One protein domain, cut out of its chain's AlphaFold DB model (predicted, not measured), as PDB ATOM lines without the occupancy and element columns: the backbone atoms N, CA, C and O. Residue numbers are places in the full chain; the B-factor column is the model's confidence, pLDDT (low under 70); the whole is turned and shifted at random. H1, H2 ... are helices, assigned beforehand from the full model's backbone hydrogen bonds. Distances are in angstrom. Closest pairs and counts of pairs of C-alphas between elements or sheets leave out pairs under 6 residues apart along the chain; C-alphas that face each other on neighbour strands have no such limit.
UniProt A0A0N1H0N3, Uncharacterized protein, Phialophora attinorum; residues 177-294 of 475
ATOM      1  N   GLU A 177      43.364  26.907  31.903       71.94
ATOM      2  CA  GLU A 177      42.072  26.669  31.245       71.94
ATOM      3  C   GLU A 177      42.194  25.761  30.005       71.94
ATOM      4  O   GLU A 177      41.377  24.859  29.807       71.94
ATOM      5  N   ASP A 178      43.247  25.930  29.199       73.94
ATOM      6  CA  ASP A 178      43.494  25.090  28.022       73.94
ATOM      7  C   ASP A 178      43.896  23.668  28.419       73.94
ATOM      8  O   ASP A 178      43.471  22.697  27.785       73.94
ATOM      9  N   LEU A 179      44.638  23.522  29.520       75.06
ATOM     10  CA  LEU A 179      45.002  22.216  30.060       75.06
ATOM     11  C   LEU A 179      43.767  21.427  30.536       75.06
ATOM     12  O   LEU A 179      43.698  20.210  30.329       75.06
ATOM     13  N   GLU A 180      42.762  22.096  31.118       75.94
ATOM     14  CA  GLU A 180      41.481  21.470  31.484       75.94
ATOM     15  C   GLU A 180      40.679  21.020  30.254       75.94
ATOM     16  O   GLU A 180      40.155  19.901  30.242       75.94
ATOM     17  N   VAL A 181      40.625  21.839  29.197       73.94
ATOM     18  CA  VAL A 181      39.922  21.510  27.943       73.94
ATOM     19  C   VAL A 181      40.586  20.336  27.221       73.94
ATOM     20  O   VAL A 181      39.895  19.391  26.833       73.94
ATOM     21  N   ILE A 182      41.917  20.335  27.099       72.56
ATOM     22  CA  ILE A 182      42.684  19.225  26.510       72.56
ATOM     23  C   ILE A 182      42.475  17.943  27.332       72.56
ATOM     24  O   ILE A 182      42.185  16.878  26.776       72.56
ATOM     25  N   THR A 183      42.528  18.044  28.664       75.94
ATOM     26  CA  THR A 183      42.273  16.912  29.570       75.94
ATOM     27  C   THR A 183      40.843  16.381  29.432       75.94
ATOM     28  O   THR A 183      40.636  15.165  29.480       75.94
ATOM     29  N   LEU A 184      39.841  17.245  29.228       74.31
ATOM     30  CA  LEU A 184      38.477  16.799  28.948       74.31
ATOM     31  C   LEU A 184      38.382  16.087  27.606       74.31
ATOM     32  O   LEU A 184      37.819  14.997  27.566       74.31
ATOM     33  N   GLN A 185      38.897  16.674  26.524       73.81
ATOM     34  CA  GLN A 185      38.825  16.053  25.201       73.81
ATOM     35  C   GLN A 185      39.474  14.663  25.221       73.81
ATOM     36  O   GLN A 185      38.876  13.708  24.727       73.81
ATOM     37  N   ALA A 186      40.614  14.514  25.903       74.50
ATOM     38  CA  ALA A 186      41.242  13.219  26.153       74.50
ATOM     39  C   ALA A 186      40.344  12.260  26.964       74.50
ATOM     40  O   ALA A 186      40.213  11.092  26.604       74.50
ATOM     41  N   ARG A 187      39.665  12.731  28.024       74.06
ATOM     42  CA  ARG A 187      38.723  11.914  28.819       74.06
ATOM     43  C   ARG A 187      37.469  11.509  28.043       74.06
ATOM     44  O   ARG A 187      37.033  10.371  28.174       74.06
ATOM     45  N   MET A 188      36.889  12.401  27.241       78.00
ATOM     46  CA  MET A 188      35.711  12.107  26.415       78.00
ATOM     47  C   MET A 188      36.065  11.153  25.273       78.00
ATOM     48  O   MET A 188      35.314  10.211  25.020       78.00
ATOM     49  N   ARG A 189      37.236  11.334  24.645       79.38
ATOM     50  CA  ARG A 189      37.796  10.394  23.667       79.38
ATOM     51  C   ARG A 189      38.023   9.021  24.307       79.38
ATOM     52  O   ARG A 189      37.457   8.048  23.830       79.38
ATOM     53  N   SER A 190      38.715   8.954  25.445       74.69
ATOM     54  CA  SER A 190      38.967   7.700  26.174       74.69
ATOM     55  C   SER A 190      37.681   7.006  26.653       74.69
ATOM     56  O   SER A 190      37.574   5.781  26.587       74.69
ATOM     57  N   PHE A 191      36.662   7.761  27.080       75.44
ATOM     58  CA  PHE A 191      35.350   7.197  27.411       75.44
ATOM     59  C   PHE A 191      34.672   6.592  26.174       75.44
ATOM     60  O   PHE A 191      34.155   5.477  26.243       75.44
ATOM     61  N   ARG A 192      34.699   7.303  25.039       80.88
ATOM     62  CA  ARG A 192      34.141   6.832  23.765       80.88
ATOM     63  C   ARG A 192      34.873   5.592  23.252       80.88
ATOM     64  O   ARG A 192      34.223   4.607  22.941       80.88
ATOM     65  N   GLU A 193      36.203   5.587  23.265       82.12
ATOM     66  CA  GLU A 193      37.025   4.412  22.947       82.12
ATOM     67  C   GLU A 193      36.695   3.223  23.862       82.12
ATOM     68  O   GLU A 193      36.558   2.091  23.396       82.12
ATOM     69  N   GLY A 194      36.520   3.471  25.165       80.62
ATOM     70  CA  GLY A 194      36.088   2.465  26.133       80.62
ATOM     71  C   GLY A 194      34.705   1.891  25.812       80.62
ATOM     72  O   GLY A 194      34.510   0.677  25.915       80.62
ATOM     73  N   PHE A 195      33.769   2.733  25.366       83.19
ATOM     74  CA  PHE A 195      32.463   2.301  24.873       83.19
ATOM     75  C   PHE A 195      32.588   1.489  23.574       83.19
ATOM     76  O   PHE A 195      32.067   0.380  23.518       83.19
ATOM     77  N   ASP A 196      33.358   1.951  22.587       81.81
ATOM     78  CA  ASP A 196      33.605   1.249  21.319       81.81
ATOM     79  C   ASP A 196      34.294  -0.119  21.534       81.81
ATOM     80  O   ASP A 196      34.132  -1.047  20.739       81.81
ATOM     81  N   VAL A 197      35.099  -0.271  22.594       82.44
ATOM     82  CA  VAL A 197      35.698  -1.555  23.010       82.44
ATOM     83  C   VAL A 197      34.671  -2.462  23.693       82.44
ATOM     84  O   VAL A 197      34.676  -3.669  23.441       82.44
ATOM     85  N   LEU A 198      33.784  -1.918  24.534       78.00
ATOM     86  CA  LEU A 198      32.679  -2.672  25.138       78.00
ATOM     87  C   LEU A 198      31.667  -3.133  24.079       78.00
ATOM     88  O   LEU A 198      31.289  -4.301  24.088       78.00
ATOM     89  N   GLU A 199      31.296  -2.259  23.142       85.19
ATOM     90  CA  GLU A 199      30.434  -2.561  21.996       85.19
ATOM     91  C   GLU A 199      31.057  -3.680  21.150       85.19
ATOM     92  O   GLU A 199      30.432  -4.723  20.966       85.19
ATOM     93  N   ARG A 200      32.331  -3.554  20.745       84.44
ATOM     94  CA  ARG A 200      33.035  -4.623  20.011       84.44
ATOM     95  C   ARG A 200      33.107  -5.939  20.782       84.44
ATOM     96  O   ARG A 200      32.882  -6.980  20.177       84.44
ATOM     97  N   ARG A 201      33.392  -5.922  22.091       81.12
ATOM     98  CA  ARG A 201      33.412  -7.144  22.918       81.12
ATOM     99  C   ARG A 201      32.032  -7.770  23.072       81.12
ATOM    100  O   ARG A 201      31.946  -8.989  23.148       81.12
ATOM    101  N   PHE A 202      30.972  -6.974  23.150       84.12
ATOM    102  CA  PHE A 202      29.612  -7.499  23.177       84.12
ATOM    103  C   PHE A 202      29.291  -8.171  21.838       84.12
ATOM    104  O   PHE A 202      28.994  -9.362  21.812       84.12
ATOM    105  N   LEU A 203      29.474  -7.440  20.732       83.69
ATOM    106  CA  LEU A 203      29.208  -7.915  19.373       83.69
ATOM    107  C   LEU A 203      30.052  -9.150  18.999       83.69
ATOM    108  O   LEU A 203      29.530 -10.074  18.385       83.69
ATOM    109  N   SER A 204      31.314  -9.238  19.436       80.56
ATOM    110  CA  SER A 204      32.178 -10.405  19.185       80.56
ATOM    111  C   SER A 204      31.832 -11.648  20.012       80.56
ATOM    112  O   SER A 204      32.353 -12.723  19.731       80.56
ATOM    113  N   ASN A 205      31.027 -11.509  21.072       80.19
ATOM    114  CA  ASN A 205      30.544 -12.630  21.886       80.19
ATOM    115  C   ASN A 205      29.133 -13.087  21.480       80.19
ATOM    116  O   ASN A 205      28.597 -14.021  22.081       80.19
ATOM    117  N   LEU A 206      28.529 -12.451  20.471       80.19
ATOM    118  CA  LEU A 206      27.265 -12.903  19.909       80.19
ATOM    119  C   LEU A 206      27.454 -14.233  19.157       80.19
ATOM    120  O   LEU A 206      28.523 -14.471  18.588       80.19
ATOM    121  N   PRO A 207      26.441 -15.119  19.137       80.69
ATOM    122  CA  PRO A 207      26.495 -16.339  18.338       80.69
ATOM    123  C   PRO A 207      26.764 -16.015  16.864       80.69
ATOM    124  O   PRO A 207      26.087 -15.163  16.295       80.69
ATOM    125  N   LEU A 208      27.695 -16.739  16.232       60.00
ATOM    126  CA  LEU A 208      28.068 -16.544  14.820       60.00
ATOM    127  C   LEU A 208      26.866 -16.599  13.860       60.00
ATOM    128  O   LEU A 208      26.852 -15.881  12.872       60.00
ATOM    129  N   ALA A 209      25.824 -17.368  14.195       57.00
ATOM    130  CA  ALA A 209      24.566 -17.442  13.444       57.00
ATOM    131  C   ALA A 209      23.744 -16.129  13.412       57.00
ATOM    132  O   ALA A 209      22.732 -16.065  12.721       57.00
ATOM    133  N   LEU A 210      24.141 -15.108  14.180       59.66
ATOM    134  CA  LEU A 210      23.513 -13.782  14.249       59.66
ATOM    135  C   LEU A 210      24.470 -12.660  13.798       59.66
ATOM    136  O   LEU A 210      24.132 -11.479  13.896       59.66
ATOM    137  N   VAL A 211      25.667 -13.012  13.317       58.00
ATOM    138  CA  VAL A 211      26.597 -12.072  12.682       58.00
ATOM    139  C   VAL A 211      26.261 -12.042  11.186       58.00
ATOM    140  O   VAL A 211      26.307 -13.093  10.552       58.00
ATOM    141  N   PRO A 212      25.873 -10.891  10.606       54.62
ATOM    142  CA  PRO A 212      25.550 -10.814   9.182       54.62
ATOM    143  C   PRO A 212      26.794 -11.024   8.303       54.62
ATOM    144  O   PRO A 212      27.897 -10.681   8.716       54.62
ATOM    145  N   ASP A 213      26.593 -11.445   7.047       65.31
ATOM    146  CA  ASP A 213      27.623 -11.489   5.982       65.31
ATOM    147  C   ASP A 213      28.214 -10.107   5.615       65.31
ATOM    148  O   ASP A 213      29.099  -9.984   4.767       65.31
ATOM    149  N   GLU A 214      27.760  -9.037   6.272       59.84
ATOM    150  CA  GLU A 214      28.481  -7.771   6.284       59.84
ATOM    151  C   GLU A 214      29.821  -7.981   7.000       59.84
ATOM    152  O   GLU A 214      29.875  -8.100   8.224       59.84
ATOM    153  N   GLY A 215      30.894  -8.039   6.203       71.62
ATOM    154  CA  GLY A 215      32.251  -8.372   6.637       71.62
ATOM    155  C   GLY A 215      32.778  -7.575   7.843       71.62
ATOM    156  O   GLY A 215      32.204  -6.560   8.246       71.62
ATOM    157  N   PRO A 216      33.907  -8.025   8.424       73.31
ATOM    158  CA  PRO A 216      34.316  -7.720   9.793       73.31
ATOM    159  C   PRO A 216      34.192  -6.239  10.160       73.31
ATOM    160  O   PRO A 216      34.708  -5.365   9.458       73.31
ATOM    161  N   LEU A 217      33.548  -5.973  11.305       72.94
ATOM    162  CA  LEU A 217      33.418  -4.632  11.877       72.94
ATOM    163  C   LEU A 217      34.781  -3.935  11.885       72.94
ATOM    164  O   LEU A 217      35.718  -4.369  12.562       72.94
ATOM    165  N   LEU A 218      34.870  -2.847  11.115       73.81
ATOM    166  CA  LEU A 218      36.083  -2.051  10.982       73.81
ATOM    167  C   LEU A 218      36.567  -1.617  12.369       73.81
ATOM    168  O   LEU A 218      35.768  -1.280  13.245       73.81
ATOM    169  N   ARG A 219      37.886  -1.597  12.581       77.50
ATOM    170  CA  ARG A 219      38.423  -0.966  13.790       77.50
ATOM    171  C   ARG A 219      38.125   0.535  13.704       77.50
ATOM    172  O   ARG A 219      38.509   1.120  12.690       77.50
ATOM    173  N   PRO A 220      37.495   1.153  14.722       67.38
ATOM    174  CA  PRO A 220      37.424   2.599  14.806       67.38
ATOM    175  C   PRO A 220      38.845   3.170  14.819       67.38
ATOM    176  O   PRO A 220      39.669   2.800  15.658       67.38
ATOM    177  N   THR A 221      39.108   4.020  13.838       80.12
ATOM    178  CA  THR A 221      40.248   4.928  13.716       80.12
ATOM    179  C   THR A 221      39.688   6.342  13.589       80.12
ATOM    180  O   THR A 221      38.510   6.511  13.249       80.12
ATOM    181  N   ASP A 222      40.522   7.363  13.803       65.75
ATOM    182  CA  ASP A 222      40.096   8.771  13.767       65.75
ATOM    183  C   ASP A 222      39.285   9.123  12.501       65.75
ATOM    184  O   ASP A 222      38.302   9.863  12.568       65.75
ATOM    185  N   ASN A 223      39.621   8.497  11.366       77.75
ATOM    186  CA  ASN A 223      39.017   8.764  10.061       77.75
ATOM    187  C   ASN A 223      37.706   8.000   9.779       77.75
ATOM    188  O   ASN A 223      36.999   8.364   8.842       77.75
ATOM    189  N   ASN A 224      37.354   6.947  10.534       84.31
ATOM    190  CA  ASN A 224      36.211   6.075  10.198       84.31
ATOM    191  C   ASN A 224      35.127   5.951  11.290       84.31
ATOM    192  O   ASN A 224      34.152   5.223  11.089       84.31
ATOM    193  N   HIS A 225      35.220   6.687  12.406       77.31
ATOM    194  CA  HIS A 225      34.245   6.613  13.511       77.31
ATOM    195  C   HIS A 225      32.772   6.778  13.088       77.31
ATOM    196  O   HIS A 225      31.902   6.169  13.711       77.31
ATOM    197  N   LYS A 226      32.467   7.576  12.050       80.75
ATOM    198  CA  LYS A 226      31.098   7.693  11.503       80.75
ATOM    199  C   LYS A 226      30.629   6.374  10.874       80.75
ATOM    200  O   LYS A 226      29.587   5.860  11.262       80.75
ATOM    201  N   GLN A 227      31.441   5.785   9.994       83.31
ATOM    202  CA  GLN A 227      31.149   4.495   9.357       83.31
ATOM    203  C   GLN A 227      31.069   3.354  10.382       83.31
ATOM    204  O   GLN A 227      30.206   2.487  10.268       83.31
ATOM    205  N   PHE A 228      31.938   3.357  11.402       85.69
ATOM    206  CA  PHE A 228      31.854   2.399  12.507       85.69
ATOM    207  C   PHE A 228      30.524   2.538  13.259       85.69
ATOM    208  O   PHE A 228      29.845   1.537  13.461       85.69
ATOM    209  N   ALA A 229      30.116   3.764  13.607       83.50
ATOM    210  CA  ALA A 229      28.856   4.014  14.302       83.50
ATOM    211  C   ALA A 229      27.625   3.610  13.468       83.50
ATOM    212  O   ALA A 229      26.675   3.051  14.018       83.50
ATOM    213  N   GLU A 230      27.622   3.858  12.158       87.19
ATOM    214  CA  GLU A 230      26.528   3.450  11.266       87.19
ATOM    215  C   GLU A 230      26.454   1.926  11.108       87.19
ATOM    216  O   GLU A 230      25.378   1.350  11.288       87.19
ATOM    217  N   LYS A 231      27.593   1.253  10.888       88.94
ATOM    218  CA  LYS A 231      27.658  -0.218  10.832       88.94
ATOM    219  C   LYS A 231      27.302  -0.874  12.164       88.94
ATOM    220  O   LYS A 231      26.561  -1.851  12.183       88.94
ATOM    221  N   SER A 232      27.764  -0.353  13.303       86.56
ATOM    222  CA  SER A 232      27.359  -0.925  14.589       86.56
ATOM    223  C   SER A 232      25.862  -0.708  14.839       86.56
ATOM    224  O   SER A 232      25.198  -1.619  15.327       86.56
ATOM    225  N   LYS A 233      25.277   0.418  14.402       88.69
ATOM    226  CA  LYS A 233      23.824   0.660  14.470       88.69
ATOM    227  C   LYS A 233      23.018  -0.320  13.604       88.69
ATOM    228  O   LYS A 233      21.985  -0.799  14.074       88.69
ATOM    229  N   SER A 234      23.466  -0.654  12.387       89.44
ATOM    230  CA  SER A 234      22.789  -1.661  11.545       89.44
ATOM    231  C   SER A 234      22.858  -3.059  12.174       89.44
ATOM    232  O   SER A 234      21.826  -3.725  12.292       89.44
ATOM    233  N   VAL A 235      24.032  -3.461  12.679       89.88
ATOM    234  CA  VAL A 235      24.234  -4.730  13.399       89.88
ATOM    235  C   VAL A 235      23.349  -4.807  14.644       89.88
ATOM    236  O   VAL A 235      22.650  -5.801  14.831       89.88
ATOM    237  N   TRP A 236      23.294  -3.755  15.464       89.94
ATOM    238  CA  TRP A 236      22.428  -3.718  16.645       89.94
ATOM    239  C   TRP A 236      20.936  -3.796  16.306       89.94
ATOM    240  O   TRP A 236      20.189  -4.459  17.025       89.94
ATOM    241  N   MET A 237      20.482  -3.150  15.226       90.06
ATOM    242  CA  MET A 237      19.083  -3.233  14.783       90.06
ATOM    243  C   MET A 237      18.726  -4.635  14.271       90.06
ATOM    244  O   MET A 237      17.659  -5.143  14.615       90.06
ATOM    245  N   LYS A 238      19.622  -5.291  13.517       87.88
ATOM    246  CA  LYS A 238      19.459  -6.696  13.098       87.88
ATOM    247  C   LYS A 238      19.456  -7.641  14.302       87.88
ATOM    248  O   LYS A 238      18.578  -8.490  14.419       87.88
ATOM    249  N   TYR A 239      20.368  -7.444  15.252       88.25
ATOM    250  CA  TYR A 239      20.400  -8.242  16.474       88.25
ATOM    251  C   TYR A 239      19.131  -8.040  17.322       88.25
ATOM    252  O   TYR A 239      18.580  -9.005  17.845       88.25
ATOM    253  N   TRP A 240      18.602  -6.816  17.406       91.44
ATOM    254  CA  TRP A 240      17.343  -6.511  18.096       91.44
ATOM    255  C   TRP A 240      16.122  -7.221  17.496       91.44
ATOM    256  O   TRP A 240      15.257  -7.665  18.254       91.44
ATOM    257  N   THR A 241      16.025  -7.328  16.166       91.00
ATOM    258  CA  THR A 241      14.909  -8.033  15.511       91.00
ATOM    259  C   THR A 241      15.052  -9.551  15.587       91.00
ATOM    260  O   THR A 241      14.042 -10.240  15.704       91.00
ATOM    261  N   GLN A 242      16.282 -10.071  15.579       89.69
ATOM    262  CA  GLN A 242      16.569 -11.511  15.603       89.69
ATOM    263  C   GLN A 242      16.703 -12.119  17.011       89.69
ATOM    264  O   GLN A 242      16.774 -13.339  17.134       89.69
ATOM    265  N   THR A 243      16.740 -11.312  18.079       89.12
ATOM    266  CA  THR A 243      16.933 -11.798  19.459       89.12
ATOM    267  C   THR A 243      15.601 -11.951  20.210       89.12
ATOM    268  O   THR A 243      15.072 -10.959  20.726       89.12
ATOM    269  N   PRO A 244      15.053 -13.174  20.350       87.75
ATOM    270  CA  PRO A 244      13.904 -13.424  21.212       87.75
ATOM    271  C   PRO A 244      14.276 -13.400  22.705       87.75
ATOM    272  O   PRO A 244      15.411 -13.658  23.110       87.75
ATOM    273  N   GLY A 245      13.272 -13.153  23.550       89.62
ATOM    274  CA  GLY A 245      13.355 -13.397  24.993       89.62
ATOM    275  C   GLY A 245      14.271 -12.439  25.781       89.62
ATOM    276  O   GLY A 245      14.391 -11.263  25.429       89.62
ATOM    277  N   PRO A 246      14.888 -12.897  26.890       77.69
ATOM    278  CA  PRO A 246      15.498 -12.023  27.902       77.69
ATOM    279  C   PRO A 246      16.718 -11.243  27.398       77.69
ATOM    280  O   PRO A 246      16.969 -10.131  27.863       77.69
ATOM    281  N   ASN A 247      17.437 -11.769  26.403       84.12
ATOM    282  CA  ASN A 247      18.579 -11.082  25.796       84.12
ATOM    283  C   ASN A 247      18.162  -9.758  25.137       84.12
ATOM    284  O   ASN A 247      18.925  -8.793  25.170       84.12
ATOM    285  N   ARG A 248      16.917  -9.654  24.646       88.44
ATOM    286  CA  ARG A 248      16.367  -8.417  24.080       88.44
ATOM    287  C   ARG A 248      16.412  -7.255  25.080       88.44
ATOM    288  O   ARG A 248      16.713  -6.137  24.685       88.44
ATOM    289  N   ALA A 249      16.215  -7.497  26.378       86.25
ATOM    290  CA  ALA A 249      16.306  -6.442  27.392       86.25
ATOM    291  C   ALA A 249      17.728  -5.861  27.524       86.25
ATOM    292  O   ALA A 249      17.888  -4.649  27.667       86.25
ATOM    293  N   VAL A 250      18.766  -6.698  27.415       84.88
ATOM    294  CA  VAL A 250      20.175  -6.257  27.439       84.88
ATOM    295  C   VAL A 250      20.500  -5.426  26.194       84.88
ATOM    296  O   VAL A 250      21.137  -4.378  26.292       84.88
ATOM    297  N   VAL A 251      19.986  -5.845  25.033       87.06
ATOM    298  CA  VAL A 251      20.112  -5.116  23.762       87.06
ATOM    299  C   VAL A 251      19.439  -3.744  23.833       87.06
ATOM    300  O   VAL A 251      20.053  -2.754  23.441       87.06
ATOM    301  N   ALA A 252      18.227  -3.654  24.399       88.88
ATOM    302  CA  ALA A 252      17.563  -2.371  24.656       88.88
ATOM    303  C   ALA A 252      18.420  -1.456  25.537       88.88
ATOM    304  O   ALA A 252      18.569  -0.280  25.222       88.88
ATOM    305  N   GLN A 253      18.994  -1.982  26.623       87.31
ATOM    306  CA  GLN A 253      19.806  -1.185  27.543       87.31
ATOM    307  C   GLN A 253      21.092  -0.665  26.889       87.31
ATOM    308  O   GLN A 253      21.430   0.497  27.093       87.31
ATOM    309  N   MET A 254      21.786  -1.468  26.075       86.31
ATOM    310  CA  MET A 254      22.977  -0.992  25.357       86.31
ATOM    311  C   MET A 254      22.632   0.006  24.243       86.31
ATOM    312  O   MET A 254      23.312   1.023  24.122       86.31
ATOM    313  N   MET A 255      21.546  -0.219  23.496       89.62
ATOM    314  CA  MET A 255      21.024   0.743  22.516       89.62
ATOM    315  C   MET A 255      20.608   2.070  23.162       89.62
ATOM    316  O   MET A 255      20.895   3.135  22.617       89.62
ATOM    317  N   GLN A 256      19.960   2.023  24.329       90.38
ATOM    318  CA  GLN A 256      19.559   3.220  25.063       90.38
ATOM    319  C   GLN A 256      20.777   3.962  25.618       90.38
ATOM    320  O   GLN A 256      20.909   5.149  25.358       90.38
ATOM    321  N   LEU A 257      21.711   3.265  26.275       86.00
ATOM    322  CA  LEU A 257      22.953   3.860  26.784       86.00
ATOM    323  C   LEU A 257      23.766   4.531  25.668       86.00
ATOM    324  O   LEU A 257      24.319   5.611  25.863       86.00
ATOM    325  N   ARG A 258      23.810   3.909  24.485       87.62
ATOM    326  CA  ARG A 258      24.429   4.495  23.298       87.62
ATOM    327  C   ARG A 258      23.709   5.767  22.849       87.62
ATOM    328  O   ARG A 258      24.368   6.774  22.612       87.62
ATOM    329  N   ARG A 259      22.377   5.735  22.741       89.50
ATOM    330  CA  ARG A 259      21.567   6.899  22.354       89.50
ATOM    331  C   ARG A 259      21.708   8.043  23.364       89.50
ATOM    332  O   ARG A 259      21.864   9.183  22.948       89.50
ATOM    333  N   ASP A 260      21.716   7.742  24.659       88.06
ATOM    334  CA  ASP A 260      21.929   8.723  25.729       88.06
ATOM    335  C   ASP A 260      23.326   9.358  25.632       88.06
ATOM    336  O   ASP A 260      23.471  10.565  25.819       88.06
ATOM    337  N   LEU A 261      24.351   8.571  25.277       83.31
ATOM    338  CA  LEU A 261      25.701   9.075  25.026       83.31
ATOM    339  C   LEU A 261      25.766   9.957  23.770       83.31
ATOM    340  O   LEU A 261      26.365  11.028  23.816       83.31
ATOM    341  N   GLU A 262      25.150   9.533  22.664       85.75
ATOM    342  CA  GLU A 262      25.068  10.314  21.422       85.75
ATOM    343  C   GLU A 262      24.357  11.658  21.671       85.75
ATOM    344  O   GLU A 262      24.897  12.702  21.306       85.75
ATOM    345  N   VAL A 263      23.224  11.657  22.386       88.69
ATOM    346  CA  VAL A 263      22.485  12.872  22.786       88.69
ATOM    347  C   VAL A 263      23.307  13.758  23.725       88.69
ATOM    348  O   VAL A 263      23.338  14.972  23.536       88.69
ATOM    349  N   PHE A 264      24.010  13.190  24.709       86.62
ATOM    350  CA  PHE A 264      24.893  13.961  25.587       86.62
ATOM    351  C   PHE A 264      26.007  14.654  24.788       86.62
ATOM    352  O   PHE A 264      26.181  15.866  24.904       86.62
ATOM    353  N   LEU A 265      26.708  13.916  23.921       84.06
ATOM    354  CA  LEU A 265      27.783  14.446  23.072       84.06
ATOM    355  C   LEU A 265      27.294  15.497  22.060       84.06
ATOM    356  O   LEU A 265      28.060  16.388  21.695       84.06
ATOM    357  N   GLN A 266      26.042  15.399  21.607       87.38
ATOM    358  CA  GLN A 266      25.414  16.358  20.691       87.38
ATOM    359  C   GLN A 266      24.751  17.549  21.394       87.38
ATOM    360  O   GLN A 266      24.413  18.514  20.718       87.38
ATOM    361  N   SER A 267      24.558  17.504  22.717       91.12
ATOM    362  CA  SER A 267      23.822  18.546  23.438       91.12
ATOM    363  C   SER A 267      24.460  19.928  23.288       91.12
ATOM    364  O   SER A 267      25.681  20.074  23.394       91.12
ATOM    365  N   ASP A 268      23.627  20.957  23.108       87.44
ATOM    366  CA  ASP A 268      24.086  22.348  23.006       87.44
ATOM    367  C   ASP A 268      24.876  22.784  24.242       87.44
ATOM    368  O   ASP A 268      25.810  23.566  24.115       87.44
ATOM    369  N   GLU A 269      24.565  22.233  25.424       82.88
ATOM    370  CA  GLU A 269      25.366  22.429  26.635       82.88
ATOM    371  C   GLU A 269      26.801  21.922  26.419       82.88
ATOM    372  O   GLU A 269      27.729  22.717  26.515       82.88
ATOM    373  N   VAL A 270      27.011  20.654  26.036       79.25
ATOM    374  CA  VAL A 270      28.357  20.101  25.774       79.25
ATOM    375  C   VAL A 270      29.062  20.833  24.627       79.25
ATOM    376  O   VAL A 270      30.243  21.159  24.744       79.25
ATOM    377  N   GLN A 271      28.353  21.138  23.539       84.94
ATOM    378  CA  GLN A 271      28.917  21.824  22.373       84.94
ATOM    379  C   GLN A 271      29.303  23.279  22.682       84.94
ATOM    380  O   GLN A 271      30.382  23.728  22.293       84.94
ATOM    381  N   ALA A 272      28.479  24.019  23.427       81.69
ATOM    382  CA  ALA A 272      28.815  25.356  23.907       81.69
ATOM    383  C   ALA A 272      29.930  25.315  24.959       81.69
ATOM    384  O   ALA A 272      30.772  26.209  24.992       81.69
ATOM    385  N   HIS A 273      29.991  24.279  25.795       75.25
ATOM    386  CA  HIS A 273      31.026  24.124  26.818       75.25
ATOM    387  C   HIS A 273      32.404  23.844  26.199       75.25
ATOM    388  O   HIS A 273      33.387  24.473  26.583       75.25
ATOM    389  N   VAL A 274      32.459  23.007  25.152       75.94
ATOM    390  CA  VAL A 274      33.650  22.812  24.301       75.94
ATOM    391  C   VAL A 274      34.075  24.116  23.611       75.94
ATOM    392  O   VAL A 274      35.269  24.382  23.508       75.94
ATOM    393  N   LYS A 275      33.123  24.960  23.187       77.50
ATOM    394  CA  LYS A 275      33.406  26.276  22.574       77.50
ATOM    395  C   LYS A 275      33.823  27.363  23.577       77.50
ATOM    396  O   LYS A 275      34.545  28.276  23.197       77.50
ATOM    397  N   THR A 276      33.369  27.300  24.831       79.81
ATOM    398  CA  THR A 276      33.537  28.378  25.834       79.81
ATOM    399  C   THR A 276      34.596  28.104  26.904       79.81
ATOM    400  O   THR A 276      34.749  28.924  27.804       79.81
ATOM    401  N   LYS A 277      35.319  26.976  26.828       76.75
ATOM    402  CA  LYS A 277      36.422  26.582  27.737       76.75
ATOM    403  C   LYS A 277      36.092  26.568  29.245       76.75
ATOM    404  O   LYS A 277      36.991  26.549  30.079       76.75
ATOM    405  N   LYS A 278      34.813  26.566  29.633       71.38
ATOM    406  CA  LYS A 278      34.404  26.647  31.048       71.38
ATOM    407  C   LYS A 278      34.770  25.369  31.837       71.38
ATOM    408  O   LYS A 278      34.901  24.293  31.251       71.38
ATOM    409  N   PRO A 279      34.849  25.414  33.180       59.97
ATOM    410  CA  PRO A 279      35.107  24.224  33.993       59.97
ATOM    411  C   PRO A 279      33.898  23.270  34.046       59.97
ATOM    412  O   PRO A 279      32.761  23.645  34.342       59.97
ATOM    413  N   ILE A 280      34.152  21.991  33.759       49.91
ATOM    414  CA  ILE A 280      33.132  20.970  33.419       49.91
ATOM    415  C   ILE A 280      32.402  20.402  34.637       49.91
ATOM    416  O   ILE A 280      31.268  19.928  34.533       49.91
ATOM    417  N   MET A 281      33.020  20.490  35.817       47.22
ATOM    418  CA  MET A 281      32.400  20.079  37.080       47.22
ATOM    419  C   MET A 281      31.077  20.811  37.334       47.22
ATOM    420  O   MET A 281      30.184  20.244  37.957       47.22
ATOM    421  N   THR A 282      30.918  22.031  36.817       52.44
ATOM    422  CA  THR A 282      29.665  22.794  36.880       52.44
ATOM    423  C   THR A 282      28.574  22.147  36.021       52.44
ATOM    424  O   THR A 282      27.491  21.875  36.530       52.44
ATOM    425  N   MET A 283      28.881  21.803  34.765       49.34
ATOM    426  CA  MET A 283      27.931  21.203  33.816       49.34
ATOM    427  C   MET A 283      27.482  19.797  34.247       49.34
ATOM    428  O   MET A 283      26.292  19.485  34.233       49.34
ATOM    429  N   VAL A 284      28.408  18.951  34.714       44.31
ATOM    430  CA  VAL A 284      28.061  17.608  35.222       44.31
ATOM    431  C   VAL A 284      27.170  17.705  36.468       44.31
ATOM    432  O   VAL A 284      26.220  16.936  36.597       44.31
ATOM    433  N   ARG A 285      27.409  18.683  37.356       50.84
ATOM    434  CA  ARG A 285      26.543  18.944  38.523       50.84
ATOM    435  C   ARG A 285      25.142  19.428  38.131       50.84
ATOM    436  O   ARG A 285      24.193  19.081  38.827       50.84
ATOM    437  N   THR A 286      24.990  20.197  37.051       54.28
ATOM    438  CA  THR A 286      23.683  20.720  36.606       54.28
ATOM    439  C   THR A 286      22.892  19.765  35.717       54.28
ATOM    440  O   THR A 286      21.665  19.851  35.703       54.28
ATOM    441  N   TRP A 287      23.557  18.872  34.978       46.09
ATOM    442  CA  TRP A 287      22.908  17.976  34.013       46.09
ATOM    443  C   TRP A 287      22.461  16.645  34.627       46.09
ATOM    444  O   TRP A 287      21.342  16.196  34.377       46.09
ATOM    445  N   LEU A 288      23.285  16.039  35.495       38.34
ATOM    446  CA  LEU A 288      22.995  14.732  36.105       38.34
ATOM    447  C   LEU A 288      21.646  14.666  36.867       38.34
ATOM    448  O   LEU A 288      21.010  13.617  36.816       38.34
ATOM    449  N   PRO A 289      21.158  15.741  37.529       44.22
ATOM    450  CA  PRO A 289      19.821  15.764  38.137       44.22
ATOM    451  C   PRO A 289      18.667  16.007  37.146       44.22
ATOM    452  O   PRO A 289      17.515  15.741  37.484       44.22
ATOM    453  N   LYS A 290      18.945  16.556  35.954       42.97
ATOM    454  CA  LYS A 290      17.931  16.896  34.934       42.97
ATOM    455  C   LYS A 290      17.649  15.739  33.978       42.97
ATOM    456  O   LYS A 290      16.520  15.605  33.507       42.97
ATOM    457  N   ALA A 291      18.648  14.899  33.706       38.81
ATOM    458  CA  ALA A 291      18.454  13.647  32.992       38.81
ATOM    459  C   ALA A 291      17.529  12.732  33.816       38.81
ATOM    460  O   ALA A 291      17.948  12.130  34.804       38.81
ATOM    461  N   ARG A 292      16.249  12.640  33.423       35.59
ATOM    462  CA  ARG A 292      15.242  11.778  34.066       35.59
ATOM    463  C   ARG A 292      15.549  10.294  33.827       35.59
ATOM    464  O   ARG A 292      14.848   9.625  33.074       35.59
ATOM    465  N   MET A 293      16.554   9.761  34.518       33.03
ATOM    466  CA  MET A 293      16.678   8.322  34.729       33.03
ATOM    467  C   MET A 293      15.528   7.870  35.628       33.03
ATOM    468  O   MET A 293      15.558   8.023  36.850       33.03
ATOM    469  N   THR A 294      14.480   7.333  35.007       33.94
ATOM    470  CA  THR A 294      13.455   6.569  35.711       33.94
ATOM    471  C   THR A 294      14.143   5.408  36.434       33.94
ATOM    472  O   THR A 294      14.815   4.585  35.823       33.94
TER     473      THR A 294
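Overview. This is residues 177 to 294 of the 475 residues of an uncharacterized protein of Phialophora attinorum (UniProt A0A0N1H0N3). A long helix, H1, lies loosely beside a hairpin of H2 and H3, a three-helix bundle; short H4 and H5 sit at the end where H1 begins. The 118 printed residues have five named helices, H1 to H5 in chain order: all helix, loose, radius of gyration of the C-alphas 16.7 A, spans 50 by 36 by 19 A.

Along the chain. Find C-alpha 177 at (42.072, 26.669, 31.245); there H1, residues 177 to 203, starts its 38.8 A. H2 is residues 225 to 242, 25.4 A; H3, 247 to 266, 28.7 A; H4, 268 to 276; H5, 280 to 287, ending at C-alpha (22.908, 17.976, 34.013).

Arrangement. H1 is near H2 and H3, with 11 and 14 C-alpha pairs within 10 A. Look at Trp 240 and Arg 248, closest C-alphas, 6.4 A: hairpin H2 and H3 touch there, through residues 236 to 240 and 248 to 255 alone, at a shallow tilt of 27 degrees, opposite ways. H4 is close but not clearly touching H1, closest C-alphas Val 181 and Val 274, 7.4 A, and H5, His 273 and Ile 280, 7.6 A. In the five helices every O i to N i+4 pair is within hydrogen-bond range.

Size, cuts and confidence. The printed part has no cut. Link H1 to H2 is long. pLDDT is under 70 at residues 208 to 214, 220, 222 and 279 to 294.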